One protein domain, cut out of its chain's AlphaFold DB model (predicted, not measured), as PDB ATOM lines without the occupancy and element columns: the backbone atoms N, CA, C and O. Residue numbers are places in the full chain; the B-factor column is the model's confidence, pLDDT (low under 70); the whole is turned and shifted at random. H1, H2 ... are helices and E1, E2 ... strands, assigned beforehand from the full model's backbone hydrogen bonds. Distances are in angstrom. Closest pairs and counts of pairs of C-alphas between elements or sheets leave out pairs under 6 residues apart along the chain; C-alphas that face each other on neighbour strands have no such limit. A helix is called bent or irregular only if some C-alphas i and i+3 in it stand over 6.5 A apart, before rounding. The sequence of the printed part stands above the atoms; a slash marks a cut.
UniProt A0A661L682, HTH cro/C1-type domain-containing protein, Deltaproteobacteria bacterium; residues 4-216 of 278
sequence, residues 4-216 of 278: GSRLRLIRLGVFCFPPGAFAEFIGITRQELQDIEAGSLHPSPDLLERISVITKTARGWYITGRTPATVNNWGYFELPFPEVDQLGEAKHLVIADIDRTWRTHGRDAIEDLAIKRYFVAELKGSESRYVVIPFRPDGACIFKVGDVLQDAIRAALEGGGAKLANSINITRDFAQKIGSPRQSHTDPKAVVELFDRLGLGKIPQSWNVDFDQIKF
ATOM      1  N   GLY A   4     -49.000  11.376 -17.212       95.50
ATOM      2  CA  GLY A   4     -49.325  10.333 -18.190       95.50
ATOM      3  C   GLY A   4     -48.187   9.990 -19.145       95.50
ATOM      4  O   GLY A   4     -47.837   8.825 -19.301       95.50
ATOM      5  N   SER A   5     -47.535  11.007 -19.710       95.44
ATOM      6  CA  SER A   5     -46.377  10.822 -20.591       95.44
ATOM      7  C   SER A   5     -45.191  10.164 -19.868       95.44
ATOM      8  O   SER A   5     -44.543   9.274 -20.417       95.44
ATOM      9  N   ARG A   6     -44.936  10.533 -18.600       94.31
ATOM     10  CA  ARG A   6     -43.915   9.869 -17.764       94.31
ATOM     11  C   ARG A   6     -44.269   8.413 -17.496       94.31
ATOM     12  O   ARG A   6     -43.395   7.555 -17.563       94.31
ATOM     13  N   LEU A   7     -45.540   8.135 -17.206       94.81
ATOM     14  CA  LEU A   7     -46.023   6.777 -16.986       94.81
ATOM     15  C   LEU A   7     -45.858   5.922 -18.243       94.81
ATOM     16  O   LEU A   7     -45.323   4.821 -18.149       94.81
ATOM     17  N   ARG A   8     -46.219   6.457 -19.413       96.50
ATOM     18  CA  ARG A   8     -46.040   5.779 -20.699       96.50
ATOM     19  C   ARG A   8     -44.571   5.498 -20.998       96.50
ATOM     20  O   ARG A   8     -44.242   4.385 -21.405       96.50
ATOM     21  N   LEU A   9     -43.679   6.463 -20.753       95.38
ATOM     22  CA  LEU A   9     -42.238   6.257 -20.899       95.38
ATOM     23  C   LEU A   9     -41.747   5.115 -20.007       95.38
ATOM     24  O   LEU A   9     -41.040   4.234 -20.484       95.38
ATOM     25  N   ILE A  10     -42.140   5.099 -18.731       91.00
ATOM     26  CA  ILE A  10     -41.735   4.031 -17.817       91.00
ATOM     27  C   ILE A  10     -42.330   2.687 -18.248       91.00
ATOM     28  O   ILE A  10     -41.584   1.726 -18.407       91.00
ATOM     29  N   ARG A  11     -43.640   2.606 -18.496       93.56
ATOM     30  CA  ARG A  11     -44.310   1.356 -18.876       93.56
ATOM     31  C   ARG A  11     -43.756   0.776 -20.175       93.56
ATOM     32  O   ARG A  11     -43.404  -0.397 -20.208       93.56
ATOM     33  N   LEU A  12     -43.733   1.572 -21.242       95.19
ATOM     34  CA  LEU A  12     -43.456   1.099 -22.599       95.19
ATOM     35  C   LEU A  12     -41.996   1.313 -23.000       95.19
ATOM     36  O   LEU A  12     -41.360   0.396 -23.506       95.19
ATOM     37  N   GLY A  13     -41.455   2.505 -22.755       92.06
ATOM     38  CA  GLY A  13     -40.087   2.847 -23.152       92.06
ATOM     39  C   GLY A  13     -39.011   2.188 -22.288       92.06
ATOM     40  O   GLY A  13     -37.915   1.937 -22.775       92.06
ATOM     41  N   VAL A  14     -39.308   1.892 -21.023       89.44
ATOM     42  CA  VAL A  14     -38.324   1.352 -20.072       89.44
ATOM     43  C   VAL A  14     -38.637  -0.093 -19.687       89.44
ATOM     44  O   VAL A  14     -37.758  -0.948 -19.737       89.44
ATOM     45  N   PHE A  15     -39.880  -0.383 -19.302       86.31
ATOM     46  CA  PHE A  15     -40.306  -1.718 -18.873       86.31
ATOM     47  C   PHE A  15     -40.847  -2.594 -20.013       86.31
ATOM     48  O   PHE A  15     -40.972  -3.802 -19.824       86.31
ATOM     49  N   CYS A  16     -41.160  -2.001 -21.168       92.00
ATOM     50  CA  CYS A  16     -41.727  -2.655 -22.349       92.00
ATOM     51  C   CYS A  16     -42.961  -3.531 -22.093       92.00
ATOM     52  O   CYS A  16     -43.113  -4.571 -22.729       92.00
ATOM     53  N   PHE A  17     -43.860  -3.117 -21.200       91.25
ATOM     54  CA  PHE A  17     -45.128  -3.817 -20.988       91.25
ATOM     55  C   PHE A  17     -46.260  -3.251 -21.854       91.25
ATOM     56  O   PHE A  17     -46.350  -2.027 -22.026       91.25
ATOM     57  N   PRO A  18     -47.181  -4.106 -22.330       93.69
ATOM     58  CA  PRO A  18     -48.414  -3.651 -22.952       93.69
ATOM     59  C   PRO A  18     -49.358  -2.991 -21.930       93.69
ATOM     60  O   PRO A  18     -49.219  -3.206 -20.720       93.69
ATOM     61  N   PRO A  19     -50.313  -2.161 -22.386       94.06
ATOM     62  CA  PRO A  19     -51.205  -1.430 -21.493       94.06
ATOM     63  C   PRO A  19     -52.105  -2.352 -20.660       94.06
ATOM     64  O   PRO A  19     -52.285  -2.064 -19.482       94.06
ATOM     65  N   GLY A  20     -52.634  -3.452 -21.215       91.88
ATOM     66  CA  GLY A  20     -53.516  -4.362 -20.475       91.88
ATOM     67  C   GLY A  20     -52.819  -4.986 -19.265       91.88
ATOM     68  O   GLY A  20     -53.203  -4.724 -18.126       91.88
ATOM     69  N   ALA A  21     -51.726  -5.711 -19.513       88.38
ATOM     70  CA  ALA A  21     -50.959  -6.377 -18.459       88.38
ATOM     71  C   ALA A  21     -50.421  -5.390 -17.405       88.38
ATOM     72  O   ALA A  21     -50.431  -5.670 -16.207       88.38
ATOM     73  N   PHE A  22     -49.966  -4.203 -17.824       89.88
ATOM     74  CA  PHE A  22     -49.486  -3.203 -16.870       89.88
ATOM     75  C   PHE A  22     -50.615  -2.617 -16.012       89.88
ATOM     76  O   PHE A  22     -50.409  -2.394 -14.818       89.88
ATOM     77  N   ALA A  23     -51.797  -2.376 -16.594       91.19
ATOM     78  CA  ALA A  23     -52.965  -1.886 -15.865       91.19
ATOM     79  C   ALA A  23     -53.385  -2.876 -14.771       91.19
ATOM     80  O   ALA A  23     -53.553  -2.481 -13.616       91.19
ATOM     81  N   GLU A  24     -53.444  -4.167 -15.098       85.06
ATOM     82  CA  GLU A  24     -53.715  -5.238 -14.134       85.06
ATOM     83  C   GLU A  24     -52.648  -5.290 -13.039       85.06
ATOM     84  O   GLU A  24     -52.974  -5.345 -11.849       85.06
ATOM     85  N   PHE A  25     -51.373  -5.161 -13.415       80.56
ATOM     86  CA  PHE A  25     -50.267  -5.195 -12.463       80.56
ATOM     87  C   PHE A  25     -50.352  -4.067 -11.422       80.56
ATOM     88  O   PHE A  25     -50.168  -4.282 -10.220       80.56
ATOM     89  N   ILE A  26     -50.722  -2.858 -11.849       83.19
ATOM     90  CA  ILE A  26     -50.973  -1.733 -10.939       83.19
ATOM     91  C   ILE A  26     -52.417  -1.741 -10.386       83.19
ATOM     92  O   ILE A  26     -52.760  -0.967  -9.491       83.19
ATOM     93  N   GLY A  27     -53.252  -2.694 -10.802       84.75
ATOM     94  CA  GLY A  27     -54.653  -2.899 -10.426       84.75
ATOM     95  C   GLY A  27     -55.539  -1.690 -10.660       84.75
ATOM     96  O   GLY A  27     -56.109  -1.171  -9.698       84.75
ATOM     97  N   ILE A  28     -55.595  -1.272 -11.919       91.00
ATOM     98  CA  ILE A  28     -56.604  -0.390 -12.508       91.00
ATOM     99  C   ILE A  28     -57.081  -1.018 -13.821       91.00
ATOM    100  O   ILE A  28     -56.482  -1.976 -14.313       91.00
ATOM    101  N   THR A  29     -58.145  -0.489 -14.412       94.62
ATOM    102  CA  THR A  29     -58.596  -0.928 -15.734       94.62
ATOM    103  C   THR A  29     -57.681  -0.410 -16.846       94.62
ATOM    104  O   THR A  29     -57.009   0.617 -16.720       94.62
ATOM    105  N   ARG A  30     -57.698  -1.100 -17.992       95.12
ATOM    106  CA  ARG A  30     -57.017  -0.641 -19.212       95.12
ATOM    107  C   ARG A  30     -57.444   0.775 -19.609       95.12
ATOM    108  O   ARG A  30     -56.587   1.573 -19.975       95.12
ATOM    109  N   GLN A  31     -58.742   1.073 -19.524       97.38
ATOM    110  CA  GLN A  31     -59.282   2.386 -19.875       97.38
ATOM    111  C   GLN A  31     -58.742   3.470 -18.937       97.38
ATOM    112  O   GLN A  31     -58.227   4.472 -19.415       97.38
ATOM    113  N   GLU A  32     -58.740   3.233 -17.619       97.31
ATOM    114  CA  GLU A  32     -58.152   4.177 -16.657       97.31
ATOM    115  C   GLU A  32     -56.666   4.434 -16.934       97.31
ATOM    116  O   GLU A  32     -56.221   5.580 -16.874       97.31
ATOM    117  N   LEU A  33     -55.884   3.397 -17.268       97.38
ATOM    118  CA  LEU A  33     -54.480   3.581 -17.648       97.38
ATOM    119  C   LEU A  33     -54.351   4.453 -18.904       97.38
ATOM    120  O   LEU A  33     -53.507   5.347 -18.939       97.38
ATOM    121  N   GLN A  34     -55.165   4.193 -19.928       96.94
ATOM    122  CA  GLN A  34     -55.154   4.958 -21.174       96.94
ATOM    123  C   GLN A  34     -55.544   6.419 -20.943       96.94
ATOM    124  O   GLN A  34     -54.875   7.306 -21.470       96.94
ATOM    125  N   ASP A  35     -56.544   6.677 -20.100       97.75
ATOM    126  CA  ASP A  35     -56.957   8.029 -19.727       97.75
ATOM    127  C   ASP A  35     -55.857   8.760 -18.940       97.75
ATOM    128  O   ASP A  35     -55.572   9.938 -19.177       97.75
ATOM    129  N   ILE A  36     -55.151   8.055 -18.047       97.38
ATOM    130  CA  ILE A  36     -53.987   8.616 -17.349       97.38
ATOM    131  C   ILE A  36     -52.872   8.952 -18.340       97.38
ATOM    132  O   ILE A  36     -52.326  10.055 -18.289       97.38
ATOM    133  N   GLU A  37     -52.523   8.030 -19.242       96.75
ATOM    134  CA  GLU A  37     -51.478   8.241 -20.250       96.75
ATOM    135  C   GLU A  37     -51.817   9.365 -21.229       96.75
ATOM    136  O   GLU A  37     -50.919  10.115 -21.608       96.75
ATOM    137  N   ALA A  38     -53.093   9.521 -21.583       95.31
ATOM    138  CA  ALA A  38     -53.599  10.620 -22.401       95.31
ATOM    139  C   ALA A  38     -53.658  11.957 -21.641       95.31
ATOM    140  O   ALA A  38     -53.763  13.015 -22.256       95.31
ATOM    141  N   GLY A  39     -53.570  11.928 -20.308       95.06
ATOM    142  CA  GLY A  39     -53.695  13.107 -19.454       95.06
ATOM    143  C   GLY A  39     -55.138  13.556 -19.210       95.06
ATOM    144  O   GLY A  39     -55.332  14.637 -18.660       95.06
ATOM    145  N   SER A  40     -56.137  12.748 -19.584       96.00
ATOM    146  CA  SER A  40     -57.554  12.993 -19.286       96.00
ATOM    147  C   SER A  40     -57.936  12.591 -17.858       96.00
ATOM    148  O   SER A  40     -58.924  13.100 -17.330       96.00
ATOM    149  N   LEU A  41     -57.141  11.735 -17.205       95.75
ATOM    150  CA  LEU A  41     -57.327  11.331 -15.811       95.75
ATOM    151  C   LEU A  41     -56.061  11.578 -14.980       95.75
ATOM    152  O   LEU A  41     -54.951  11.196 -15.352       95.75
ATOM    153  N   HIS A  42     -56.222  12.190 -13.806       93.94
ATOM    154  CA  HIS A  42     -55.131  12.333 -12.845       93.94
ATOM    155  C   HIS A  42     -55.091  11.131 -11.891       93.94
ATOM    156  O   HIS A  42     -56.094  10.844 -11.237       93.94
ATOM    157  N   PRO A  43     -53.944  10.438 -11.754       93.69
ATOM    158  CA  PRO A  43     -53.833   9.313 -10.837       93.69
ATOM    159  C   PRO A  43     -53.879   9.787  -9.381       93.69
ATOM    160  O   PRO A  43     -53.293  10.814  -9.024       93.69
ATOM    161  N   SER A  44     -54.535   9.006  -8.522       92.69
ATOM    162  CA  SER A  44     -54.579   9.286  -7.087       92.69
ATOM    163  C   SER A  44     -53.188   9.160  -6.437       92.69
ATOM    164  O   SER A  44     -52.319   8.446  -6.953       92.69
ATOM    165  N   PRO A  45     -52.953   9.811  -5.280       89.50
ATOM    166  CA  PRO A  45     -51.730   9.639  -4.494       89.50
ATOM    167  C   PRO A  45     -51.355   8.172  -4.239       89.50
ATOM    168  O   PRO A  45     -50.197   7.802  -4.438       89.50
ATOM    169  N   ASP A  46     -52.336   7.343  -3.879       87.12
ATOM    170  CA  ASP A  46     -52.153   5.917  -3.589       87.12
ATOM    171  C   ASP A  46     -51.798   5.110  -4.844       87.12
ATOM    172  O   ASP A  46     -51.000   4.169  -4.792       87.12
ATOM    173  N   LEU A  47     -52.380   5.472  -5.994       89.25
ATOM    174  CA  LEU A  47     -52.035   4.856  -7.271       89.25
ATOM    175  C   LEU A  47     -50.607   5.230  -7.684       89.25
ATOM    176  O   LEU A  47     -49.846   4.356  -8.092       89.25
ATOM    177  N   LEU A  48     -50.209   6.495  -7.526       88.44
ATOM    178  CA  LEU A  48     -48.835   6.929  -7.793       88.44
ATOM    179  C   LEU A  48     -47.823   6.255  -6.869       88.44
ATOM    180  O   LEU A  48     -46.743   5.884  -7.327       88.44
ATOM    181  N   GLU A  49     -48.147   6.080  -5.588       83.00
ATOM    182  CA  GLU A  49     -47.309   5.321  -4.657       83.00
ATOM    183  C   GLU A  49     -47.139   3.877  -5.129       83.00
ATOM    184  O   GLU A  49     -46.016   3.394  -5.261       83.00
ATOM    185  N   ARG A  50     -48.240   3.214  -5.482       80.50
ATOM    186  CA  ARG A  50     -48.221   1.851  -6.015       80.50
ATOM    187  C   ARG A  50     -47.382   1.728  -7.285       80.50
ATOM    188  O   ARG A  50     -46.532   0.844  -7.358       80.50
ATOM    189  N   ILE A  51     -47.583   2.614  -8.262       83.69
ATOM    190  CA  ILE A  51     -46.780   2.657  -9.492       83.69
ATOM    191  C   ILE A  51     -45.302   2.832  -9.138       83.69
ATOM    192  O   ILE A  51     -44.460   2.110  -9.663       83.69
ATOM    193  N   SER A  52     -44.983   3.748  -8.223       78.88
ATOM    194  CA  SER A  52     -43.611   4.021  -7.776       78.88
ATOM    195  C   SER A  52     -42.957   2.791  -7.147       78.88
ATOM    196  O   SER A  52     -41.809   2.477  -7.450       78.88
ATOM    197  N   VAL A  53     -43.696   2.043  -6.324       74.25
ATOM    198  CA  VAL A  53     -43.209   0.801  -5.711       74.25
ATOM    199  C   VAL A  53     -42.984  -0.293  -6.753       74.25
ATOM    200  O   VAL A  53     -41.969  -0.984  -6.677       74.25
ATOM    201  N   ILE A  54     -43.898  -0.445  -7.711       74.94
ATOM    202  CA  ILE A  54     -43.836  -1.478  -8.754       74.94
ATOM    203  C   ILE A  54     -42.692  -1.205  -9.737       74.94
ATOM    204  O   ILE A  54     -41.861  -2.066 -10.014       74.94
ATOM    205  N   THR A  55     -42.615   0.027 -10.233       76.06
ATOM    206  CA  THR A  55     -41.625   0.439 -11.237       76.06
ATOM    207  C   THR A  55     -40.272   0.815 -10.623       76.06
ATOM    208  O   THR A  55     -39.306   1.047 -11.347       76.06
ATOM    209  N   LYS A  56     -40.188   0.865  -9.284       71.56
ATOM    210  CA  LYS A  56     -39.047   1.387  -8.505       71.56
ATOM    211  C   LYS A  56     -38.585   2.752  -8.960       71.56
ATOM    212  O   LYS A  56     -37.389   3.050  -8.978       71.56
ATOM    213  N   THR A  57     -39.556   3.582  -9.293       76.50
ATOM    214  CA  THR A  57     -39.294   4.970  -9.600       76.50
ATOM    215  C   THR A  57     -39.661   5.869  -8.429       76.50
ATOM    216  O   THR A  57     -40.626   5.587  -7.723       76.50
ATOM    217  N   ALA A  58     -38.970   6.990  -8.242       78.38
ATOM    218  CA  ALA A  58     -39.346   7.976  -7.242       78.38
ATOM    219  C   ALA A  58     -40.745   8.542  -7.536       78.38
ATOM    220  O   ALA A  58     -41.016   9.025  -8.631       78.38
ATOM    221  N   ARG A  59     -41.624   8.591  -6.532       81.31
ATOM    222  CA  ARG A  59     -42.947   9.226  -6.681       81.31
ATOM    223  C   ARG A  59     -42.846  10.681  -7.149       81.31
ATOM    224  O   ARG A  59     -43.642  11.131  -7.973       81.31
ATOM    225  N   GLY A  60     -41.838  11.401  -6.653       81.94
ATOM    226  CA  GLY A  60     -41.549  12.782  -7.043       81.94
ATOM    227  C   GLY A  60     -41.227  12.949  -8.532       81.94
ATOM    228  O   GLY A  60     -41.543  14.000  -9.092       81.94
ATOM    229  N   TRP A  61     -40.687  11.915  -9.192       84.31
ATOM    230  CA  TRP A  61     -40.400  11.935 -10.629       84.31
ATOM    231  C   TRP A  61     -41.680  12.102 -11.448       84.31
ATOM    232  O   TRP A  61     -41.755  12.997 -12.285       84.31
ATOM    233  N   TYR A  62     -42.724  11.317 -11.163       88.06
ATOM    234  CA  TYR A  62     -43.986  11.409 -11.904       88.06
ATOM    235  C   TYR A  62     -44.610  12.799 -11.814       88.06
ATOM    236  O   TYR A  62     -45.090  13.324 -12.817       88.06
ATOM    237  N   ILE A  63     -44.559  13.409 -10.632       86.69
ATOM    238  CA  ILE A  63     -45.170  14.713 -10.366       86.69
ATOM    239  C   ILE A  63     -44.348  15.832 -11.016       86.69
ATOM    240  O   ILE A  63     -44.886  16.650 -11.757       86.69
ATOM    241  N   THR A  64     -43.042  15.864 -10.752       85.50
ATOM    242  CA  THR A  64     -42.209  17.044 -11.034       85.50
ATOM    243  C   THR A  64     -41.350  16.914 -12.280       85.50
ATOM    244  O   THR A  64     -40.953  17.930 -12.841       85.50
ATOM    245  N   GLY A  65     -41.018  15.693 -12.697       83.56
ATOM    246  CA  GLY A  65     -40.021  15.471 -13.737       83.56
ATOM    247  C   GLY A  65     -38.609  15.919 -13.349       83.56
ATOM    248  O   GLY A  65     -37.796  16.128 -14.228       83.56
ATOM    249  N   ARG A  66     -38.291  16.147 -12.071       78.94
ATOM    250  CA  ARG A  66     -36.954  16.644 -11.677       78.94
ATOM    251  C   ARG A  66     -36.226  15.734 -10.704       78.94
ATOM    252  O   ARG A  66     -35.003  15.734 -10.658       78.94
ATOM    253  N   THR A  67     -36.965  14.951  -9.925       72.88
ATOM    254  CA  THR A  67     -36.377  13.895  -9.094       72.88
ATOM    255  C   THR A  67     -35.913  12.745  -9.989       72.88
ATOM    256  O   THR A  67     -36.690  12.351 -10.856       72.88
ATOM    257  N   PRO A  68     -34.717  12.164  -9.783       66.38
ATOM    258  CA  PRO A  68     -34.293  10.976 -10.515       66.38
ATOM    259  C   PRO A  68     -35.369   9.893 -10.506       66.38
ATOM    260  O   PRO A  68     -36.006   9.645  -9.479       66.38
ATOM    261  N   ALA A  69     -35.566   9.249 -11.658       64.31
ATOM    262  CA  ALA A  69     -36.507   8.147 -11.745       64.31
ATOM    263  C   ALA A  69     -36.064   7.030 -10.797       64.31
ATOM    264  O   ALA A  69     -36.858   6.615  -9.978       64.31
ATOM    265  N   THR A  70     -34.805   6.600 -10.802       63.19
ATOM    266  CA  THR A  70     -34.296   5.549  -9.900       63.19
ATOM    267  C   THR A  70     -33.730   6.120  -8.596       63.19
ATOM    268  O   THR A  70     -33.086   7.166  -8.619       63.19
ATOM    269  N   VAL A  71     -33.904   5.416  -7.472       55.50
ATOM    270  CA  VAL A  71     -33.406   5.836  -6.146       55.50
ATOM    271  C   VAL A  71     -32.133   5.052  -5.775       55.50
ATOM    272  O   VAL A  71     -32.173   3.824  -5.773       55.50
ATOM    273  N   ASN A  72     -31.034   5.747  -5.449       53.84
ATOM    274  CA  ASN A  72     -29.786   5.249  -4.827       53.84
ATOM    275  C   ASN A  72     -29.130   3.991  -5.435       53.84
ATOM    276  O   ASN A  72     -28.542   3.197  -4.701       53.84
ATOM    277  N   ASN A  73     -29.234   3.760  -6.746       63.09
ATOM    278  CA  ASN A  73     -28.642   2.573  -7.371       63.09
ATOM    279  C   ASN A  73     -28.547   2.676  -8.906       63.09
ATOM    280  O   ASN A  73     -28.935   3.691  -9.495       63.09
ATOM    281  N   TRP A  74     -28.088   1.604  -9.565       72.31
ATOM    282  CA  TRP A  74     -28.246   1.421 -11.005       72.31
ATOM    283  C   TRP A  74     -29.498   0.604 -11.367       72.31
ATOM    284  O   TRP A  74     -29.823  -0.403 -10.735       72.31
ATOM    285  N   GLY A  75     -30.209   1.032 -12.410       77.44
ATOM    286  CA  GLY A  75     -31.237   0.243 -13.090       77.44
ATOM    287  C   GLY A  75     -30.675  -0.399 -14.357       77.44
ATOM    288  O   GLY A  75     -29.869   0.223 -15.040       77.44
ATOM    289  N   TYR A  76     -31.106  -1.616 -14.687       84.06
ATOM    290  CA  TYR A  76     -30.763  -2.295 -15.940       84.06
ATOM    291  C   TYR A  76     -32.030  -2.631 -16.728       84.06
ATOM    292  O   TYR A  76     -33.009  -3.110 -16.143       84.06
ATOM    293  N   PHE A  77     -32.011  -2.366 -18.031       87.06
ATOM    294  CA  PHE A  77     -33.138  -2.578 -18.935       87.06
ATOM    295  C   PHE A  77     -32.632  -3.036 -20.307       87.06
ATOM    296  O   PHE A  77     -31.599  -2.556 -20.774       87.06
ATOM    297  N   GLU A  78     -33.366  -3.927 -20.967       90.19
ATOM    298  CA  GLU A  78     -33.062  -4.374 -22.332       90.19
ATOM    299  C   GLU A  78     -34.127  -3.858 -23.296       90.19
ATOM    300  O   GLU A  78     -35.320  -3.999 -23.025       90.19
ATOM    301  N   LEU A  79     -33.684  -3.234 -24.392       93.44
ATOM    302  CA  LEU A  79     -34.532  -2.601 -25.400       93.44
ATOM    303  C   LEU A  79     -34.135  -3.069 -26.819       93.44
ATOM    304  O   LEU A  79     -33.029  -2.754 -27.257       93.44
ATOM    305  N   PRO A  80     -35.025  -3.741 -27.574       92.00
ATOM    306  CA  PRO A  80     -36.294  -4.285 -27.098       92.00
ATOM    307  C   PRO A  80     -36.048  -5.356 -26.026       92.00
ATOM    308  O   PRO A  80     -34.915  -5.778 -25.788       92.00
ATOM    309  N   PHE A  81     -37.111  -5.776 -25.349       90.12
ATOM    310  CA  PHE A  81     -37.009  -6.830 -24.347       90.12
ATOM    311  C   PHE A  81     -36.556  -8.159 -24.985       90.12
ATOM    312  O   PHE A  81     -36.795  -8.379 -26.178       90.12
ATOM    313  N   PRO A  82     -35.910  -9.055 -24.213       86.88
ATOM    314  CA  PRO A  82     -35.506 -10.364 -24.711       86.88
ATOM    315  C   PRO A  82     -36.704 -11.129 -25.277       86.88
ATOM    316  O   PRO A  82     -37.818 -10.975 -24.785       86.88
ATOM    317  N   GLU A  83     -36.469 -11.955 -26.296       88.12
ATOM    318  CA  GLU A  83     -37.497 -12.812 -26.910       88.12
ATOM    319  C   GLU A  83     -38.630 -12.069 -27.640       88.12
ATOM    320  O   GLU A  83     -39.641 -12.672 -27.995       88.12
ATOM    321  N   VAL A  84     -38.449 -10.783 -27.966       91.81
ATOM    322  CA  VAL A  84     -39.394 -10.026 -28.810       91.81
ATOM    323  C   VAL A  84     -39.667 -10.706 -30.164       91.81
ATOM    324  O   VAL A  84     -40.753 -10.567 -30.721       91.81
ATOM    325  N   ASP A  85     -38.715 -11.492 -30.680       90.88
ATOM    326  CA  ASP A  85     -38.874 -12.260 -31.919       90.88
ATOM    327  C   ASP A  85     -39.977 -13.325 -31.844       90.88
ATOM    328  O   ASP A  85     -40.543 -13.686 -32.875       90.88
ATOM    329  N   GLN A  86     -40.350 -13.785 -30.642       91.00
ATOM    330  CA  GLN A  86     -41.461 -14.724 -30.458       91.00
ATOM    331  C   GLN A  86     -42.831 -14.120 -30.801       91.00
ATOM    332  O   GLN A  86     -43.815 -14.853 -30.865       91.00
ATOM    333  N   LEU A  87     -42.913 -12.800 -31.005       91.62
ATOM    334  CA  LEU A  87     -44.130 -12.119 -31.455       91.62
ATOM    335  C   LEU A  87     -44.342 -12.206 -32.977       91.62
ATOM    336  O   LEU A  87     -45.318 -11.655 -33.486       91.62
ATOM    337  N   GLY A  88     -43.431 -12.849 -33.720       92.19
ATOM    338  CA  GLY A  88     -43.498 -12.915 -35.181       92.19
ATOM    339  C   GLY A  88     -43.525 -11.518 -35.807       92.19
ATOM    340  O   GLY A  88     -42.826 -10.613 -35.353       92.19
ATOM    341  N   GLU A  89     -44.366 -11.316 -36.821       93.75
ATOM    342  CA  GLU A  89     -44.507 -10.025 -37.518       93.75
ATOM    343  C   GLU A  89     -44.966  -8.879 -36.599       93.75
ATOM    344  O   GLU A  89     -44.607  -7.717 -36.806       93.75
ATOM    345  N   ALA A  90     -45.708  -9.185 -35.529       93.62
ATOM    346  CA  ALA A  90     -46.216  -8.163 -34.619       93.62
ATOM    347  C   ALA A  90     -45.101  -7.455 -33.830       93.62
ATOM    348  O   ALA A  90     -45.309  -6.341 -33.335       93.62
ATOM    349  N   LYS A  91     -43.890  -8.032 -33.775       95.19
ATOM    350  CA  LYS A  91     -42.718  -7.389 -33.164       95.19
ATOM    351  C   LYS A  91     -42.439  -6.010 -33.756       95.19
ATOM    352  O   LYS A  91     -42.047  -5.104 -33.025       95.19
ATOM    353  N   HIS A  92     -42.684  -5.823 -35.056       96.25
ATOM    354  CA  HIS A  92     -42.437  -4.555 -35.738       96.25
ATOM    355  C   HIS A  92     -43.331  -3.432 -35.200       96.25
ATOM    356  O   HIS A  92     -42.860  -2.310 -35.021       96.25
ATOM    357  N   LEU A  93     -44.587  -3.743 -34.862       95.31
ATOM    358  CA  LEU A  93     -45.512  -2.790 -34.245       95.31
ATOM    359  C   LEU A  93     -45.052  -2.407 -32.835       95.31
ATOM    360  O   LEU A  93     -44.998  -1.224 -32.503       95.31
ATOM    361  N   VAL A  94     -44.661  -3.396 -32.029       95.50
ATOM    362  CA  VAL A  94     -44.185  -3.175 -30.655       95.50
ATOM    363  C   VAL A  94     -42.904  -2.338 -30.640       95.50
ATOM    364  O   VAL A  94     -42.804  -1.368 -29.889       95.50
ATOM    365  N   ILE A  95     -41.940  -2.662 -31.505       96.94
ATOM    366  CA  ILE A  95     -40.685  -1.911 -31.648       96.94
ATOM    367  C   ILE A  95     -40.963  -0.476 -32.107       96.94
ATOM    368  O   ILE A  95     -40.396   0.454 -31.536       96.94
ATOM    369  N   ALA A  96     -41.864  -0.272 -33.074       97.31
ATOM    370  CA  ALA A  96     -42.243   1.066 -33.534       97.31
ATOM    371  C   ALA A  96     -42.891   1.910 -32.420       97.31
ATOM    372  O   ALA A  96     -42.653   3.115 -32.320       97.31
ATOM    373  N   ASP A  97     -43.682   1.287 -31.549       96.62
ATOM    374  CA  ASP A  97     -44.293   1.960 -30.406       96.62
ATOM    375  C   ASP A  97     -43.270   2.322 -29.315       96.62
ATOM    376  O   ASP A  97     -43.364   3.403 -28.715       96.62
ATOM    377  N   ILE A  98     -42.259   1.476 -29.091       97.44
ATOM    378  CA  ILE A  98     -41.121   1.791 -28.214       97.44
ATOM    379  C   ILE A  98     -40.284   2.933 -28.815       97.44
ATOM    380  O   ILE A  98     -39.979   3.892 -28.102       97.44
ATOM    381  N   ASP A  99     -39.966   2.878 -30.114       98.00
ATOM    382  CA  ASP A  99     -39.235   3.929 -30.843       98.00
ATOM    383  C   ASP A  99     -39.940   5.284 -30.706       98.00
ATOM    384  O   ASP A  99     -39.342   6.256 -30.232       98.00
ATOM    385  N   ARG A 100     -41.243   5.336 -31.016       97.62
ATOM    386  CA  ARG A 100     -42.046   6.559 -30.889       97.62
ATOM    387  C   ARG A 100     -42.015   7.095 -29.461       97.62
ATOM    388  O   ARG A 100     -41.800   8.288 -29.272       97.62
ATOM    389  N   THR A 101     -42.188   6.219 -28.470       97.62
ATOM    390  CA  THR A 101     -42.187   6.586 -27.044       97.62
ATOM    391  C   THR A 101     -40.868   7.226 -26.616       97.62
ATOM    392  O   THR A 101     -40.877   8.206 -25.872       97.62
ATOM    393  N   TRP A 102     -39.732   6.723 -27.100       97.56
ATOM    394  CA  TRP A 102     -38.431   7.326 -26.810       97.56
ATOM    395  C   TRP A 102     -38.235   8.662 -27.514       97.56
ATOM    396  O   TRP A 102     -37.814   9.629 -26.877       97.56
ATOM    397  N   ARG A 103     -38.585   8.754 -28.799       96.75
ATOM    398  CA  ARG A 103     -38.445  10.001 -29.568       96.75
ATOM    399  C   ARG A 103     -39.287  11.143 -29.011       96.75
ATOM    400  O   ARG A 103     -38.863  12.293 -29.105       96.75
ATOM    401  N   THR A 104     -40.456  10.842 -28.446       94.06
ATOM    402  CA  THR A 104     -41.339  11.841 -27.834       94.06
ATOM    403  C   THR A 104     -41.042  11.995 -26.345       94.06
ATOM    404  O   THR A 104     -40.374  12.934 -25.925       94.06
ATOM    405  N   HIS A 105     -41.494  11.046 -25.533       95.88
ATOM    406  CA  HIS A 105     -41.469  11.148 -24.078       95.88
ATOM    407  C   HIS A 105     -40.065  10.959 -23.507       95.88
ATOM    408  O   HIS A 105     -39.728  11.570 -22.496       95.88
ATOM    409  N   GLY A 106     -39.235  10.134 -24.153       95.19
ATOM    410  CA  GLY A 106     -37.834   9.969 -23.770       95.19
ATOM    411  C   GLY A 106     -37.065  11.280 -23.898       95.19
ATOM    412  O   GLY A 106     -36.422  11.694 -22.938       95.19
ATOM    413  N   ARG A 107     -37.197  11.977 -25.034       95.75
ATOM    414  CA  ARG A 107     -36.604  13.307 -25.243       95.75
ATOM    415  C   ARG A 107     -37.008  14.287 -24.141       95.75
ATOM    416  O   ARG A 107     -36.136  14.867 -23.493       95.75
ATOM    417  N   ASP A 108     -38.311  14.423 -23.902       94.69
ATOM    418  CA  ASP A 108     -38.841  15.331 -22.880       94.69
ATOM    419  C   ASP A 108     -38.322  14.976 -21.480       94.69
ATOM    420  O   ASP A 108     -38.034  15.857 -20.676       94.69
ATOM    421  N   ALA A 109     -38.178  13.683 -21.170       92.38
ATOM    422  CA  ALA A 109     -37.648  13.230 -19.887       92.38
ATOM    423  C   ALA A 109     -36.171  13.588 -19.694       92.38
ATOM    424  O   ALA A 109     -35.775  13.951 -18.587       92.38
ATOM    425  N   ILE A 110     -35.357  13.483 -20.748       93.00
ATOM    426  CA  ILE A 110     -33.939  13.867 -20.724       93.00
ATOM    427  C   ILE A 110     -33.792  15.371 -20.477       93.00
ATOM    428  O   ILE A 110     -32.947  15.773 -19.670       93.00
ATOM    429  N   GLU A 111     -34.642  16.178 -21.114       91.38
ATOM    430  CA  GLU A 111     -34.696  17.626 -20.911       91.38
ATOM    431  C   GLU A 111     -35.161  17.984 -19.488       91.38
ATOM    432  O   GLU A 111     -34.461  18.717 -18.785       91.38
ATOM    433  N   ASP A 112     -36.280  17.406 -19.030       89.69
ATOM    434  CA  ASP A 112     -36.863  17.615 -17.693       89.69
ATOM    435  C   ASP A 112     -35.847  17.260 -16.574       89.69
ATOM    436  O   ASP A 112     -35.684  18.021 -15.613       89.69
ATOM    437  N   LEU A 113     -35.103  16.151 -16.723       86.12
ATOM    438  CA  LEU A 113     -34.036  15.716 -15.799       86.12
ATOM    439  C   LEU A 113     -32.733  16.509 -15.934       86.12
ATOM    440  O   LEU A 113     -31.799  16.291 -15.157       86.12
ATOM    441  N   ALA A 114     -32.634  17.387 -16.931       88.31
ATOM    442  CA  ALA A 114     -31.427  18.121 -17.275       88.31
ATOM    443  C   ALA A 114     -30.189  17.219 -17.456       88.31
ATOM    444  O   ALA A 114     -29.069  17.617 -17.111       88.31
ATOM    445  N   ILE A 115     -30.366  16.021 -18.025       89.19
ATOM    446  CA  ILE A 115     -29.261  15.095 -18.295       89.19
ATOM    447  C   ILE A 115     -28.299  15.746 -19.283       89.19
ATOM    448  O   ILE A 115     -28.659  16.105 -20.398       89.19
ATOM    449  N   LYS A 116     -27.039  15.905 -18.874       91.00
ATOM    450  CA  LYS A 116     -26.027  16.576 -19.706       91.00
ATOM    451  C   LYS A 116     -25.173  15.618 -20.512       91.00
ATOM    452  O   LYS A 116     -24.599  16.013 -21.526       91.00
ATOM    453  N   ARG A 117     -25.017  14.388 -20.032       92.88
ATOM    454  CA  ARG A 117     -24.053  13.431 -20.565       92.88
ATOM    455  C   ARG A 117     -24.611  12.025 -20.506       92.88
ATOM    456  O   ARG A 117     -25.215  11.657 -19.505       92.88
ATOM    457  N   TYR A 118     -24.333  11.256 -21.545       95.12
ATOM    458  CA  TYR A 118     -24.534   9.814 -21.565       95.12
ATOM    459  C   TYR A 118     -23.272   9.129 -22.090       95.12
ATOM    460  O   TYR A 118     -22.372   9.772 -22.639       95.12
ATOM    461  N   PHE A 119     -23.191   7.828 -21.862       95.94
ATOM    462  CA  PHE A 119     -21.995   7.028 -22.083       95.94
ATOM    463  C   PHE A 119     -22.378   5.762 -22.837       95.94
ATOM    464  O   PHE A 119     -23.493   5.266 -22.675       95.94
ATOM    465  N   VAL A 120     -21.471   5.249 -23.665       97.06
ATOM    466  CA  VAL A 120     -21.742   4.074 -24.497       97.06
ATOM    467  C   VAL A 120     -20.644   3.032 -24.318       97.06
ATOM    468  O   VAL A 120     -19.459   3.345 -24.341       97.06
ATOM    469  N   ALA A 121     -21.042   1.776 -24.146       96.56
ATOM    470  CA  ALA A 121     -20.164   0.626 -24.280       96.56
ATOM    471  C   ALA A 121     -20.650  -0.247 -25.444       96.56
ATOM    472  O   ALA A 121     -21.702  -0.883 -25.376       96.56
ATOM    473  N   GLU A 122     -19.881  -0.244 -26.525       95.31
ATOM    474  CA  GLU A 122     -20.137  -1.000 -27.748       95.31
ATOM    475  C   GLU A 122     -19.692  -2.452 -27.564       95.31
ATOM    476  O   GLU A 122     -18.568  -2.725 -27.128       95.31
ATOM    477  N   LEU A 123     -20.578  -3.401 -27.875       92.25
ATOM    478  CA  LEU A 123     -20.253  -4.817 -27.802       92.25
ATOM    479  C   LEU A 123     -19.551  -5.250 -29.094       92.25
ATOM    480  O   LEU A 123     -20.156  -5.283 -30.162       92.25
ATOM    481  N   LYS A 124     -18.273  -5.633 -28.999       86.38
ATOM    482  CA  LYS A 124     -17.504  -6.087 -30.167       86.38
ATOM    483  C   LYS A 124     -18.199  -7.254 -30.877       86.38
ATOM    484  O   LYS A 124     -18.472  -8.284 -30.260       86.38
ATOM    485  N   GLY A 125     -18.416  -7.107 -32.185       79.44
ATOM    486  CA  GLY A 125     -19.044  -8.134 -33.021       79.44
ATOM    487  C   GLY A 125     -20.542  -8.322 -32.755       79.44
ATOM    488  O   GLY A 125     -21.067  -9.413 -32.966       79.44
ATOM    489  N   SER A 126     -21.218  -7.298 -32.236       82.25
ATOM    490  CA  SER A 126     -22.666  -7.263 -32.055       82.25
ATOM    491  C   SER A 126     -23.194  -5.884 -32.417       82.25
ATOM    492  O   SER A 126     -22.514  -4.879 -32.230       82.25
ATOM    493  N   GLU A 127     -24.437  -5.839 -32.873       81.81
ATOM    494  CA  GLU A 127     -25.166  -4.590 -33.075       81.81
ATOM    495  C   GLU A 127     -25.870  -4.121 -31.789       81.81
ATOM    496  O   GLU A 127     -26.671  -3.195 -31.806       81.81
ATOM    497  N   SER A 128     -25.594  -4.750 -30.644       88.31
ATOM    498  CA  SER A 128     -26.047  -4.272 -29.338       88.31
ATOM    499  C   SER A 128     -25.023  -3.344 -28.692       88.31
ATOM    500  O   SER A 128     -23.811  -3.514 -28.828       88.31
ATOM    501  N   ARG A 129     -25.508  -2.388 -27.903       93.62
ATOM    502  CA  ARG A 129     -24.664  -1.512 -27.086       93.62
ATOM    503  C   ARG A 129     -25.297  -1.222 -25.740       93.62
ATOM    504  O   ARG A 129     -26.515  -1.215 -25.607       93.62
ATOM    505  N   TYR A 130     -24.464  -0.935 -24.756       95.94
ATOM    506  CA  TYR A 130     -24.900  -0.504 -23.438       95.94
ATOM    507  C   TYR A 130     -24.871   1.022 -23.397       95.94
ATOM    508  O   TYR A 130     -23.810   1.628 -23.522       95.94
ATOM    509  N   VAL A 131     -26.032   1.645 -23.235       96.38
ATOM    510  CA  VAL A 131     -26.187   3.086 -23.040       96.38
ATOM    511  C   VAL A 131     -26.338   3.349 -21.549       96.38
ATOM    512  O   VAL A 131     -27.279   2.870 -20.922       96.38
ATOM    513  N   VAL A 132     -25.414   4.113 -20.975       93.75
ATOM    514  CA  VAL A 132     -25.410   4.451 -19.551       93.75
ATOM    515  C   VAL A 132     -25.770   5.923 -19.367       93.75
ATOM    516  O   VAL A 132     -25.088   6.818 -19.875       93.75
ATOM    517  N   ILE A 133     -26.845   6.167 -18.621       92.06
ATOM    518  CA  ILE A 133     -27.371   7.496 -18.299       92.06
ATOM    519  C   ILE A 133     -27.211   7.733 -16.795       92.06
ATOM    520  O   ILE A 133     -27.958   7.143 -16.012       92.06
ATOM    521  N   PRO A 134     -26.260   8.573 -16.359       85.56
ATOM    522  CA  PRO A 134     -26.097   8.902 -14.949       85.56
ATOM    523  C   PRO A 134     -27.081   9.989 -14.486       85.56
ATOM    524  O   PRO A 134     -27.156  11.071 -15.065       85.56
ATOM    525  N   PHE A 135     -27.746   9.740 -13.361       77.88
ATOM    526  CA  PHE A 135     -28.578  10.677 -12.603       77.88
ATOM    527  C   PHE A 135     -27.809  11.162 -11.366       77.88
ATOM    528  O   PHE A 135     -28.121  10.785 -10.239       77.88
ATOM    529  N   ARG A 136     -26.728  11.928 -11.562       64.75
ATOM    530  CA  ARG A 136     -25.853  12.357 -10.452       64.75
ATOM    531  C   ARG A 136     -26.627  13.162  -9.386       64.75
ATOM    532  O   ARG A 136     -27.430  14.005  -9.777       64.75
ATOM    533  N   PRO A 137     -26.313  12.999  -8.086       60.69
ATOM    534  CA  PRO A 137     -25.356  12.046  -7.506       60.69
ATOM    535  C   PRO A 137     -25.943  10.646  -7.216       60.69
ATOM    536  O   PRO A 137     -25.234   9.799  -6.681       60.69
ATOM    537  N   ASP A 138     -27.193  10.376  -7.590       62.12
ATOM    538  CA  ASP A 138     -28.042   9.381  -6.916       62.12
ATOM    539  C   ASP A 138     -28.288   8.072  -7.685       62.12
ATOM    540  O   ASP A 138     -28.848   7.131  -7.127       62.12
ATOM    541  N   GLY A 139     -27.887   7.957  -8.951       73.19
ATOM    542  CA  GLY A 139     -28.010   6.680  -9.662       73.19
ATOM    543  C   GLY A 139     -27.594   6.709 -11.124       73.19
ATOM    544  O   GLY A 139     -27.096   7.714 -11.634       73.19
ATOM    545  N   ALA A 140     -27.825   5.598 -11.817       81.00
ATOM    546  CA  ALA A 140     -27.701   5.508 -13.269       81.00
ATOM    547  C   ALA A 140     -28.689   4.492 -13.853       81.00
ATOM    548  O   ALA A 140     -29.050   3.520 -13.202       81.00
ATOM    549  N   CYS A 141     -29.084   4.666 -15.107       86.50
ATOM    550  CA  CYS A 141     -29.709   3.595 -15.878       86.50
ATOM    551  C   CYS A 141     -28.716   3.051 -16.900       86.50
ATOM    552  O   CYS A 141     -28.049   3.817 -17.591       86.50
ATOM    553  N   ILE A 142     -28.659   1.729 -17.007       90.50
ATOM    554  CA  ILE A 142     -27.956   0.979 -18.037       90.50
ATOM    555  C   ILE A 142     -29.027   0.387 -18.950       90.50
ATOM    556  O   ILE A 142     -29.862  -0.401 -18.508       90.50
ATOM    557  N   PHE A 143     -29.002   0.762 -20.220       93.12
ATOM    558  CA  PHE A 143     -29.857   0.187 -21.247       93.12
ATOM    559  C   PHE A 143     -29.001  -0.663 -22.173       93.12
ATOM    560  O   PHE A 143     -28.113  -0.127 -22.831       93.12
ATOM    561  N   LYS A 144     -29.257  -1.965 -22.262       94.38
ATOM    562  CA  LYS A 144     -28.747  -2.779 -23.366       94.38
ATOM    563  C   LYS A 144     -29.692  -2.589 -24.548       94.38
ATOM    564  O   LYS A 144     -30.838  -3.021 -24.506       94.38
ATOM    565  N   VAL A 145     -29.223  -1.875 -25.562       95.50
ATOM    566  CA  VAL A 145     -30.017  -1.423 -26.706       95.50
ATOM    567  C   VAL A 145     -29.593  -2.201 -27.946       95.50
ATOM    568  O   VAL A 145     -28.428  -2.122 -28.347       95.50
ATOM    569  N   GLY A 146     -30.531  -2.938 -28.538       93.25
ATOM    570  CA  GLY A 146     -30.389  -3.569 -29.849       93.25
ATOM    571  C   GLY A 146     -30.423  -2.549 -30.990       93.25
ATOM    572  O   GLY A 146     -30.896  -1.424 -30.815       93.25
ATOM    573  N   ASP A 147     -29.919  -2.954 -32.151       91.00
ATOM    574  CA  ASP A 147     -29.766  -2.164 -33.382       91.00
ATOM    575  C   ASP A 147     -31.011  -1.335 -33.742       91.00
ATOM    576  O   ASP A 147     -30.921  -0.126 -33.945       91.00
ATOM    577  N   VAL A 148     -32.191  -1.950 -33.697       93.88
ATOM    578  CA  VAL A 148     -33.464  -1.363 -34.133       93.88
ATOM    579  C   VAL A 148     -33.913  -0.146 -33.319       93.88
ATOM    580  O   VAL A 148     -34.671   0.680 -33.821       93.88
ATOM    581  N   LEU A 149     -33.459   0.000 -32.069       95.94
ATOM    582  CA  LEU A 149     -33.830   1.122 -31.188       95.94
ATOM    583  C   LEU A 149     -32.677   2.096 -30.938       95.94
ATOM    584  O   LEU A 149     -32.858   3.134 -30.298       95.94
ATOM    585  N   GLN A 150     -31.492   1.805 -31.467       94.31
ATOM    586  CA  GLN A 150     -30.292   2.609 -31.279       94.31
ATOM    587  C   GLN A 150     -30.482   4.082 -31.640       94.31
ATOM    588  O   GLN A 150     -30.041   4.962 -30.890       94.31
ATOM    589  N   ASP A 151     -31.120   4.338 -32.777       95.44
ATOM    590  CA  ASP A 151     -31.357   5.685 -33.282       95.44
ATOM    591  C   ASP A 151     -32.433   6.418 -32.484       95.44
ATOM    592  O   ASP A 151     -32.311   7.626 -32.278       95.44
ATOM    593  N   ALA A 152     -33.445   5.702 -31.988       97.19
ATOM    594  CA  ALA A 152     -34.485   6.248 -31.119       97.19
ATOM    595  C   ALA A 152     -33.877   6.809 -29.831       97.19
ATOM    596  O   ALA A 152     -34.102   7.964 -29.470       97.19
ATOM    597  N   ILE A 153     -33.053   5.986 -29.172       97.06
ATOM    598  CA  ILE A 153     -32.391   6.327 -27.914       97.06
ATOM    599  C   ILE A 153     -31.423   7.491 -28.120       97.06
ATOM    600  O   ILE A 153     -31.454   8.450 -27.351       97.06
ATOM    601  N   ARG A 154     -30.602   7.458 -29.180       96.75
ATOM    602  CA  ARG A 154     -29.696   8.573 -29.497       96.75
ATOM    603  C   ARG A 154     -30.475   9.863 -29.756       96.75
ATOM    604  O   ARG A 154     -30.145  10.885 -29.167       96.75
ATOM    605  N   ALA A 155     -31.526   9.809 -30.578       97.50
ATOM    606  CA  ALA A 155     -32.348  10.975 -30.893       97.50
ATOM    607  C   ALA A 155     -33.023  11.566 -29.646       97.50
ATOM    608  O   ALA A 155     -33.074  12.785 -29.503       97.50
ATOM    609  N   ALA A 156     -33.494  10.720 -28.729       97.56
ATOM    610  CA  ALA A 156     -34.052  11.158 -27.455       97.56
ATOM    611  C   ALA A 156     -33.002  11.858 -26.579       97.56
ATOM    612  O   ALA A 156     -33.249  12.944 -26.057       97.56
ATOM    613  N   LEU A 157     -31.814  11.261 -26.445       97.56
ATOM    614  CA  LEU A 157     -30.735  11.790 -25.609       97.56
ATOM    615  C   LEU A 157     -30.186  13.111 -26.146       97.56
ATOM    616  O   LEU A 157     -30.146  14.108 -25.428       97.56
ATOM    617  N   GLU A 158     -29.789  13.128 -27.413       97.56
ATOM    618  CA  GLU A 158     -29.198  14.304 -28.047       97.56
ATOM    619  C   GLU A 158     -30.241  15.403 -28.268       97.56
ATOM    620  O   GLU A 158     -29.970  16.576 -28.009       97.56
ATOM    621  N   GLY A 159     -31.467  15.030 -28.651       96.81
ATOM    622  CA  GLY A 159     -32.591  15.957 -28.783       96.81
ATOM    623  C   GLY A 159     -33.056  16.556 -27.452       96.81
ATOM    624  O   GLY A 159     -33.588  17.663 -27.445       96.81
ATOM    625  N   GLY A 160     -32.834  15.857 -26.333       94.75
ATOM    626  CA  GLY A 160     -33.035  16.368 -24.971       94.75
ATOM    627  C   GLY A 160     -31.840  17.170 -24.434       94.75
ATOM    628  O   GLY A 160     -31.852  17.616 -23.287       94.75
ATOM    629  N   GLY A 161     -30.791  17.361 -25.244       95.94
ATOM    630  CA  GLY A 161     -29.623  18.180 -24.920       95.94
ATOM    631  C   GLY A 161     -28.467  17.445 -24.231       95.94
ATOM    632  O   GLY A 161     -27.478  18.089 -23.861       95.94
ATOM    633  N   ALA A 162     -28.546  16.122 -24.065       96.38
ATOM    634  CA  ALA A 162     -27.427  15.328 -23.573       96.38
ATOM    635  C   ALA A 162     -26.368  15.141 -24.671       96.38
ATOM    636  O   ALA A 162     -26.681  15.041 -25.853       96.38
ATOM    637  N   LYS A 163     -25.091  15.062 -24.289       97.00
ATOM    638  CA  LYS A 163     -23.986  14.789 -25.221       97.00
ATOM    639  C   LYS A 163     -23.315  13.462 -24.895       97.00
ATOM    640  O   LYS A 163     -23.146  13.138 -23.716       97.00
ATOM    641  N   LEU A 164     -22.879  12.736 -25.921       96.69
ATOM    642  CA  LEU A 164     -22.019  11.573 -25.729       96.69
ATOM    643  C   LEU A 164     -20.717  12.028 -25.064       96.69
ATOM    644  O   LEU A 164     -19.982  12.846 -25.615       96.69
ATOM    645  N   ALA A 165     -20.456  11.530 -23.860       94.62
ATOM    646  CA  ALA A 165     -19.276  11.905 -23.094       94.62
ATOM    647  C   ALA A 165     -18.092  10.971 -23.344       94.62
ATOM    648  O   ALA A 165     -16.954  11.429 -23.362       94.62
ATOM    649  N   ASN A 166     -18.359   9.675 -23.509       95.06
ATOM    650  CA  ASN A 166     -17.351   8.662 -23.791       95.06
ATOM    651  C   ASN A 166     -17.996   7.447 -24.472       95.06
ATOM    652  O   ASN A 166     -19.144   7.108 -24.162       95.06
ATOM    653  N   SER A 167     -17.241   6.786 -25.351       95.75
ATOM    654  CA  SER A 167     -17.586   5.484 -25.926       95.75
ATOM    655  C   SER A 167     -16.409   4.526 -25.773       95.75
ATOM    656  O   SER A 167     -15.272   4.880 -26.089       95.75
ATOM    657  N   ILE A 168     -16.671   3.316 -25.283       95.88
ATOM    658  CA  ILE A 168     -15.669   2.254 -25.152       95.88
ATOM    659  C   ILE A 168     -16.126   0.995 -25.875       95.88
ATOM    660  O   ILE A 168     -17.312   0.764 -26.062       95.88
ATOM    661  N   ASN A 169     -15.176   0.118 -26.183       96.12
ATOM    662  CA  ASN A 169     -15.468  -1.222 -26.675       96.12
ATOM    663  C   ASN A 169     -15.355  -2.257 -25.547       96.12
ATOM    664  O   ASN A 169     -14.354  -2.284 -24.822       96.12
ATOM    665  N   ILE A 170     -16.331  -3.157 -25.436       95.12
ATOM    666  CA  ILE A 170     -16.322  -4.288 -24.499       95.12
ATOM    667  C   ILE A 170     -16.437  -5.627 -25.240       95.12
ATOM    668  O   ILE A 170     -16.940  -5.702 -26.360       95.12
ATOM    669  N   THR A 171     -15.917  -6.695 -24.634       93.69
ATOM    670  CA  THR A 171     -16.018  -8.057 -25.175       93.69
ATOM    671  C   THR A 171     -17.345  -8.704 -24.787       93.69
ATOM    672  O   THR A 171     -17.990  -8.289 -23.821       93.69
ATOM    673  N   ARG A 172     -17.733  -9.761 -25.511       91.38
ATOM    674  CA  ARG A 172     -18.919 -10.568 -25.189       91.38
ATOM    675  C   ARG A 172     -18.825 -11.197 -23.801       91.38
ATOM    676  O   ARG A 172     -19.773 -11.078 -23.034       91.38
ATOM    677  N   ASP A 173     -17.666 -11.745 -23.453       91.56
ATOM    678  CA  ASP A 173     -17.426 -12.372 -22.147       91.56
ATOM    679  C   ASP A 173     -17.574 -11.390 -20.978       91.56
ATOM    680  O   ASP A 173     -17.983 -11.769 -19.883       91.56
ATOM    681  N   PHE A 174     -17.239 -10.113 -21.194       92.38
ATOM    682  CA  PHE A 174     -17.465  -9.067 -20.202       92.38
ATOM    683  C   PHE A 174     -18.943  -8.667 -20.148       92.38
ATOM    684  O   PHE A 174     -19.523  -8.600 -19.070       92.38
ATOM    685  N   ALA A 175     -19.567  -8.451 -21.310       90.25
ATOM    686  CA  ALA A 175     -20.965  -8.041 -21.420       90.25
ATOM    687  C   ALA A 175     -21.944  -9.045 -20.789       90.25
ATOM    688  O   ALA A 175     -22.907  -8.633 -20.154       90.25
ATOM    689  N   GLN A 176     -21.669 -10.351 -20.887       89.06
ATOM    690  CA  GLN A 176     -22.476 -11.411 -20.264       89.06
ATOM    691  C   GLN A 176     -22.531 -11.342 -18.732       89.06
ATOM    692  O   GLN A 176     -23.354 -12.021 -18.130       89.06
ATOM    693  N   LYS A 177     -21.667 -10.540 -18.101       88.38
ATOM    694  CA  LYS A 177     -21.651 -10.301 -16.652       88.38
ATOM    695  C   LYS A 177     -22.388  -9.020 -16.257       88.38
ATOM    696  O   LYS A 177     -22.501  -8.720 -15.071       88.38
ATOM    697  N   ILE A 178     -22.844  -8.236 -17.235       86.56
ATOM    698  CA  ILE A 178     -23.550  -6.972 -17.030       86.56
ATOM    699  C   ILE A 178     -25.037  -7.213 -17.246       86.56
ATOM    700  O   ILE A 178     -25.495  -7.336 -18.380       86.56
ATOM    701  N   GLY A 179     -25.780  -7.202 -16.149       79.50
ATOM    702  CA  GLY A 179     -27.223  -7.349 -16.159       79.50
ATOM    703  C   GLY A 179     -27.878  -6.606 -15.003       79.50
ATOM    704  O   GLY A 179     -27.285  -5.752 -14.327       79.50
ATOM    705  N   SER A 180     -29.135  -6.948 -14.758       74.06
ATOM    706  CA  SER A 180     -29.863  -6.500 -13.575       74.06
ATOM    707  C   SER A 180     -29.172  -7.020 -12.313       74.06
ATOM    708  O   SER A 180     -28.776  -8.184 -12.303       74.06
ATOM    709  N   PRO A 181     -29.083  -6.239 -11.213       63.12
ATOM    710  CA  PRO A 181     -28.480  -6.693  -9.951       63.12
ATOM    711  C   PRO A 181     -29.049  -8.013  -9.391       63.12
ATOM    712  O   PRO A 181     -28.493  -8.571  -8.452       63.12
ATOM    713  N   ARG A 182     -30.192  -8.471  -9.915       58.41
ATOM    714  CA  ARG A 182     -30.924  -9.668  -9.490       58.41
ATOM    715  C   ARG A 182     -30.652 -10.901 -10.356       58.41
ATOM    716  O   ARG A 182     -30.896 -12.006  -9.883       58.41
ATOM    717  N   GLN A 183     -30.146 -10.709 -11.573       66.00
ATOM    718  CA  GLN A 183     -29.819 -11.818 -12.460       66.00
ATOM    719  C   GLN A 183     -28.601 -12.555 -11.914       66.00
ATOM    720  O   GLN A 183     -27.595 -11.940 -11.563       66.00
ATOM    721  N   SER A 184     -28.683 -13.885 -11.851       68.38
ATOM    722  CA  SER A 184     -27.628 -14.737 -11.278       68.38
ATOM    723  C   SER A 184     -26.279 -14.593 -11.983       68.38
ATOM    724  O   SER A 184     -25.237 -14.789 -11.360       68.38
ATOM    725  N   HIS A 185     -26.299 -14.238 -13.269       75.88
ATOM    726  CA  HIS A 185     -25.106 -13.996 -14.072       75.88
ATOM    727  C   HIS A 185     -24.496 -12.604 -13.857       75.88
ATOM    728  O   HIS A 185     -23.355 -12.381 -14.260       75.88
ATOM    729  N   THR A 186     -25.234 -11.660 -13.263       78.31
ATOM    730  CA  THR A 186     -24.736 -10.302 -13.053       78.31
ATOM    731  C   THR A 186     -23.626 -10.323 -12.021       78.31
ATOM    732  O   THR A 186     -23.841 -10.689 -10.866       78.31
ATOM    733  N   ASP A 187     -22.444  -9.875 -12.431       81.31
ATOM    734  CA  ASP A 187     -21.311  -9.641 -11.549       81.31
ATOM    735  C   ASP A 187     -21.269  -8.149 -11.193       81.31
ATOM    736  O   ASP A 187     -20.915  -7.316 -12.036       81.31
ATOM    737  N   PRO A 188     -21.595  -7.769  -9.946       77.88
ATOM    738  CA  PRO A 188     -21.537  -6.376  -9.534       77.88
ATOM    739  C   PRO A 188     -20.149  -5.745  -9.713       77.88
ATOM    740  O   PRO A 188     -20.060  -4.547  -9.973       77.88
ATOM    741  N   LYS A 189     -19.062  -6.531  -9.633       80.69
ATOM    742  CA  LYS A 189     -17.705  -6.026  -9.891       80.69
ATOM    743  C   LYS A 189     -17.507  -5.685 -11.362       80.69
ATOM    744  O   LYS A 189     -16.879  -4.675 -11.655       80.69
ATOM    745  N   ALA A 190     -18.082  -6.468 -12.273       86.62
ATOM    746  CA  ALA A 190     -18.069  -6.146 -13.697       86.62
ATOM    747  C   ALA A 190     -18.874  -4.866 -13.982       86.62
ATOM    748  O   ALA A 190     -18.450  -4.046 -14.794       86.62
ATOM    749  N   VAL A 191     -19.992  -4.637 -13.280       83.81
ATOM    750  CA  VAL A 191     -20.737  -3.366 -13.376       83.81
ATOM    751  C   VAL A 191     -19.883  -2.196 -12.884       83.81
ATOM    752  O   VAL A 191     -19.797  -1.184 -13.571       83.81
ATOM    753  N   VAL A 192     -19.190  -2.332 -11.750       81.69
ATOM    754  CA  VAL A 192     -18.256  -1.296 -11.267       81.69
ATOM    755  C   VAL A 192     -17.159  -1.024 -12.294       81.69
ATOM    756  O   VAL A 192     -16.917   0.128 -12.652       81.69
ATOM    757  N   GLU A 193     -16.550  -2.081 -12.831       87.19
ATOM    758  CA  GLU A 193     -15.513  -1.977 -13.854       87.19
ATOM    759  C   GLU A 193     -16.031  -1.280 -15.122       87.19
ATOM    760  O   GLU A 193     -15.329  -0.453 -15.701       87.19
ATOM    761  N   LEU A 194     -17.271  -1.551 -15.546       90.19
ATOM    762  CA  LEU A 194     -17.897  -0.857 -16.673       90.19
ATOM    763  C   LEU A 194     -17.957   0.658 -16.422       90.19
ATOM    764  O   LEU A 194     -17.608   1.438 -17.307       90.19
ATOM    765  N   PHE A 195     -18.367   1.081 -15.225       87.00
ATOM    766  CA  PHE A 195     -18.474   2.499 -14.866       87.00
ATOM    767  C   PHE A 195     -17.102   3.176 -14.827       87.00
ATOM    768  O   PHE A 195     -16.936   4.263 -15.395       87.00
ATOM    769  N   ASP A 196     -16.111   2.509 -14.235       86.06
ATOM    770  CA  ASP A 196     -14.730   2.985 -14.199       86.06
ATOM    771  C   ASP A 196     -14.171   3.149 -15.620       86.06
ATOM    772  O   ASP A 196     -13.653   4.214 -15.968       86.06
ATOM    773  N   ARG A 197     -14.353   2.143 -16.487       90.69
ATOM    774  CA  ARG A 197     -13.902   2.179 -17.889       90.69
ATOM    775  C   ARG A 197     -14.596   3.262 -18.714       90.69
ATOM    776  O   ARG A 197     -13.977   3.830 -19.611       90.69
ATOM    777  N   LEU A 198     -15.858   3.575 -18.416       90.69
ATOM    778  CA  LEU A 198     -16.591   4.674 -19.053       90.69
ATOM    779  C   LEU A 198     -16.145   6.059 -18.560       90.69
ATOM    780  O   LEU A 198     -16.549   7.065 -19.147       90.69
ATOM    781  N   GLY A 199     -15.297   6.145 -17.533       86.56
ATOM    782  CA  GLY A 199     -14.871   7.418 -16.953       86.56
ATOM    783  C   GLY A 199     -15.964   8.083 -16.113       86.56
ATOM    784  O   GLY A 199     -15.935   9.297 -15.903       86.56
ATOM    785  N   LEU A 200     -16.938   7.306 -15.620       79.62
ATOM    786  CA  LEU A 200     -17.956   7.791 -14.683       79.62
ATOM    787  C   LEU A 200     -17.378   8.054 -13.278       79.62
ATOM    788  O   LEU A 200     -18.034   8.721 -12.475       79.62
ATOM    789  N   GLY A 201     -16.126   7.640 -13.045       65.62
ATOM    790  CA  GLY A 201     -15.430   7.702 -11.764       65.62
ATOM    791  C   GLY A 201     -15.814   6.530 -10.863       65.62
ATOM    792  O   GLY A 201     -16.666   5.721 -11.227       65.62
ATOM    793  N   LYS A 202     -15.214   6.477  -9.666       56.72
ATOM    794  CA  LYS A 202     -15.599   5.492  -8.651       56.72
ATOM    795  C   LYS A 202     -17.078   5.676  -8.328       56.72
ATOM    796  O   LYS A 202     -17.503   6.795  -8.026       56.72
ATOM    797  N   ILE A 203     -17.824   4.576  -8.362       57.25
ATOM    798  CA  ILE A 203     -19.174   4.483  -7.807       57.25
ATOM    799  C   ILE A 203     -19.174   5.193  -6.433       57.25
ATOM    800  O   ILE A 203     -18.333   4.856  -5.591       57.25
ATOM    801  N   PRO A 204     -20.020   6.223  -6.205       52.94
ATOM    802  CA  PRO A 204     -20.087   6.901  -4.912       52.94
ATOM    803  C   PRO A 204     -20.245   5.878  -3.784       52.94
ATOM    804  O   PRO A 204     -20.943   4.888  -3.961       52.94
ATOM    805  N   GLN A 205     -19.666   6.099  -2.599       49.88
ATOM    806  CA  GLN A 205     -19.873   5.171  -1.471       49.88
ATOM    807  C   GLN A 205     -21.362   4.981  -1.120       49.88
ATOM    808  O   GLN A 205     -21.727   3.948  -0.579       49.88
ATOM    809  N   SER A 206     -22.235   5.932  -1.465       47.97
ATOM    810  CA  SER A 206     -23.694   5.795  -1.346       47.97
ATOM    811  C   SER A 206     -24.315   4.788  -2.322       47.97
ATOM    812  O   SER A 206     -25.415   4.306  -2.081       47.97
ATOM    813  N   TRP A 207     -23.620   4.473  -3.414       50.69
ATOM    814  CA  TRP A 207     -23.946   3.414  -4.367       50.69
ATOM    815  C   TRP A 207     -23.162   2.124  -4.087       50.69
ATOM    816  O   TRP A 207     -23.416   1.118  -4.751       50.69
ATOM    817  N   ASN A 208     -22.240   2.121  -3.106       45.34
ATOM    818  CA  ASN A 208     -21.796   0.884  -2.462       45.34
ATOM    819  C   ASN A 208     -22.983   0.341  -1.669       45.34
ATOM    820  O   ASN A 208     -23.030   0.376  -0.439       45.34
ATOM    821  N   VAL A 209     -23.969  -0.168  -2.395       48.78
ATOM    822  CA  VAL A 209     -24.782  -1.236  -1.863       48.78
ATOM    823  C   VAL A 209     -23.780  -2.314  -1.485       48.78
ATOM    824  O   VAL A 209     -23.003  -2.758  -2.330       48.78
ATOM    825  N   ASP A 210     -23.748  -2.665  -0.206       48.59
ATOM    826  CA  ASP A 210     -23.029  -3.836   0.264       48.59
ATOM    827  C   ASP A 210     -23.333  -4.988  -0.713       48.59
ATOM    828  O   ASP A 210     -24.496  -5.325  -0.951       48.59
ATOM    829  N   PHE A 211     -22.300  -5.499  -1.389       49.06
ATOM    830  CA  PHE A 211     -22.464  -6.478  -2.464       49.06
ATOM    831  C   PHE A 211     -23.138  -7.759  -1.961       49.06
ATOM    832  O   PHE A 211     -23.827  -8.432  -2.732       49.06
ATOM    833  N   ASP A 212     -23.043  -8.029  -0.657       42.88
ATOM    834  CA  ASP A 212     -23.768  -9.104   0.009       42.88
ATOM    835  C   ASP A 212     -25.247  -8.732   0.234       42.88
ATOM    836  O   ASP A 212     -26.134  -9.574   0.107       42.88
ATOM    837  N   GLN A 213     -25.568  -7.453   0.434       39.81
ATOM    838  CA  GLN A 213     -26.941  -6.932   0.514       39.81
ATOM    839  C   GLN A 213     -27.633  -6.748  -0.844       39.81
ATOM    840  O   GLN A 213     -28.861  -6.681  -0.882       39.81
ATOM    841  N   ILE A 214     -26.913  -6.720  -1.971       43.56
ATOM    842  CA  ILE A 214     -27.540  -6.743  -3.310       43.56
ATOM    843  C   ILE A 214     -28.352  -8.033  -3.497       43.56
ATOM    844  O   ILE A 214     -29.456  -7.991  -4.044       43.56
ATOM    845  N   LYS A 215     -27.863  -9.157  -2.955       38.97
ATOM    846  CA  LYS A 215     -28.573 -10.445  -2.971       38.97
ATOM    847  C   LYS A 215     -29.762 -10.503  -2.004       38.97
ATOM    848  O   LYS A 215     -30.703 -11.249  -2.258       38.97
ATOM    849  N   PHE A 216     -29.744  -9.730  -0.913       33.31
ATOM    850  CA  PHE A 216     -30.684  -9.910   0.206       33.31
ATOM    851  C   PHE A 216     -31.631  -8.729   0.494       33.31
ATOM    852  O   PHE A 216     -32.736  -8.960   0.988       33.31
TER     853      PHE A 216
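AT A GLANCE: This is residues 4 to 216 of the 278 residues of the protein "HTH cro/C1-type domain-containing protein" of Deltaproteobacteria bacterium (UniProt A0A661L682). A twisted five-stranded sheet has H7 over one face and H9 with the short H8 over the opposite face, while the long H6 packs on H7. Past H6 a cluster of five helices, H1 to H5, extends the body, meeting H6 through H1; the kinked first part of H6 sticks out with residues 85 to 90. The printed part has 213 residues, with ten named helices and five strands in the order H1 H2 H3 H4 H5 E1 H6 E2 E3 E4 H7 E5 H8 H9 H10. The mixed sheet runs E1 E4 E3 E2 E5, and the class is mixed, helices and strands. The whole is compact and rounded, with a radius of gyration of the C-alphas of 16.9 A and spans of 45 by 40 by 35 A.

IN THESE COORDINATES: The strands are E1, residues 73 to 79, E4, 139 to 145, E3, 129 to 135, E2, 117 to 123, and E5, 163 to 170, 20.6 A long. H7 is residues 147 to 159, 18.9 A, and H6 is residues 84 to 112, 29.9 A, with a kink of 102 degrees near residue 91. Both are irregular: C-alphas 86 and 89 are 9.0 A apart, and C-alphas 148 and 151 are 7.4 A apart. H1, residues 4 to 14, begins at C-alpha 4 (-49.325, 10.333, -18.190). H2 is 19 to 26, H3 30 to 38, H4 45 to 55, H5 59 to 64, H8 172 to 175 and H9 188 to 197. H10, 211 to 216, ends at C-alpha 216 (-30.684, -9.910, 0.206).

HOW THE PARTS SIT: E2 E3 E4 form a meander, each strand the antiparallel neighbour of the one before; N 121 and O 130 are 2.8 A apart, N 131 and O 143 2.8 A. The parallel edge pairs show N 77 and O 142 at 3.0 A in E1 and E4, and N 122 and O 168 at 2.8 A in E2 and E5. E1, H6, E2 and E4, H7, E5 are split strand-helix-strand units, parallel strands with others between, with right-handed crossovers. H7 is on the sheet at a height of 8.1 A; H9, at 8.7 A, and H8 are on the opposite face. H6 touches H7 at a shallow tilt of 11 degrees, the same way, closest at C-alphas 107 and 156, 4.0 A. H6 with residues 97 to 109 touches H1, closest at C-alphas 98 and 13, 5.3 A. H3 touches H1 and H2, H2 touches H4, and H4 touches H5, closest at C-alphas 4 and 37, 3.6 A, 20 and 30, 5.3 A, 26 and 51, 6.2 A, and 52 and 59, 5.4 A. H10 is close to but not clearly touching H9, C-alphas 188 and 211 being 7.1 A apart. Every O i to N i+4 pair is within hydrogen-bond range in H1, H2, H3, H4 and H9, but 1 of 2 in H5, 18 of 25 in H6, 7 of 9 in H7 and 0 of 2 in H10, where 1 of 3 O i to N i+3 pairs is; H8 is too short for such a pair.

THE WHOLE: The C-alphas farthest apart, of Ser 40 and Asp 173, are 47.6 A apart. The printed part has no cut. The links H8 to H9 and H9 to H10 are long. The mean pLDDT of the printed part is 85.3, and residues 68 to 73, 136 to 138, 181 to 184 and 201 to 216 are under 70.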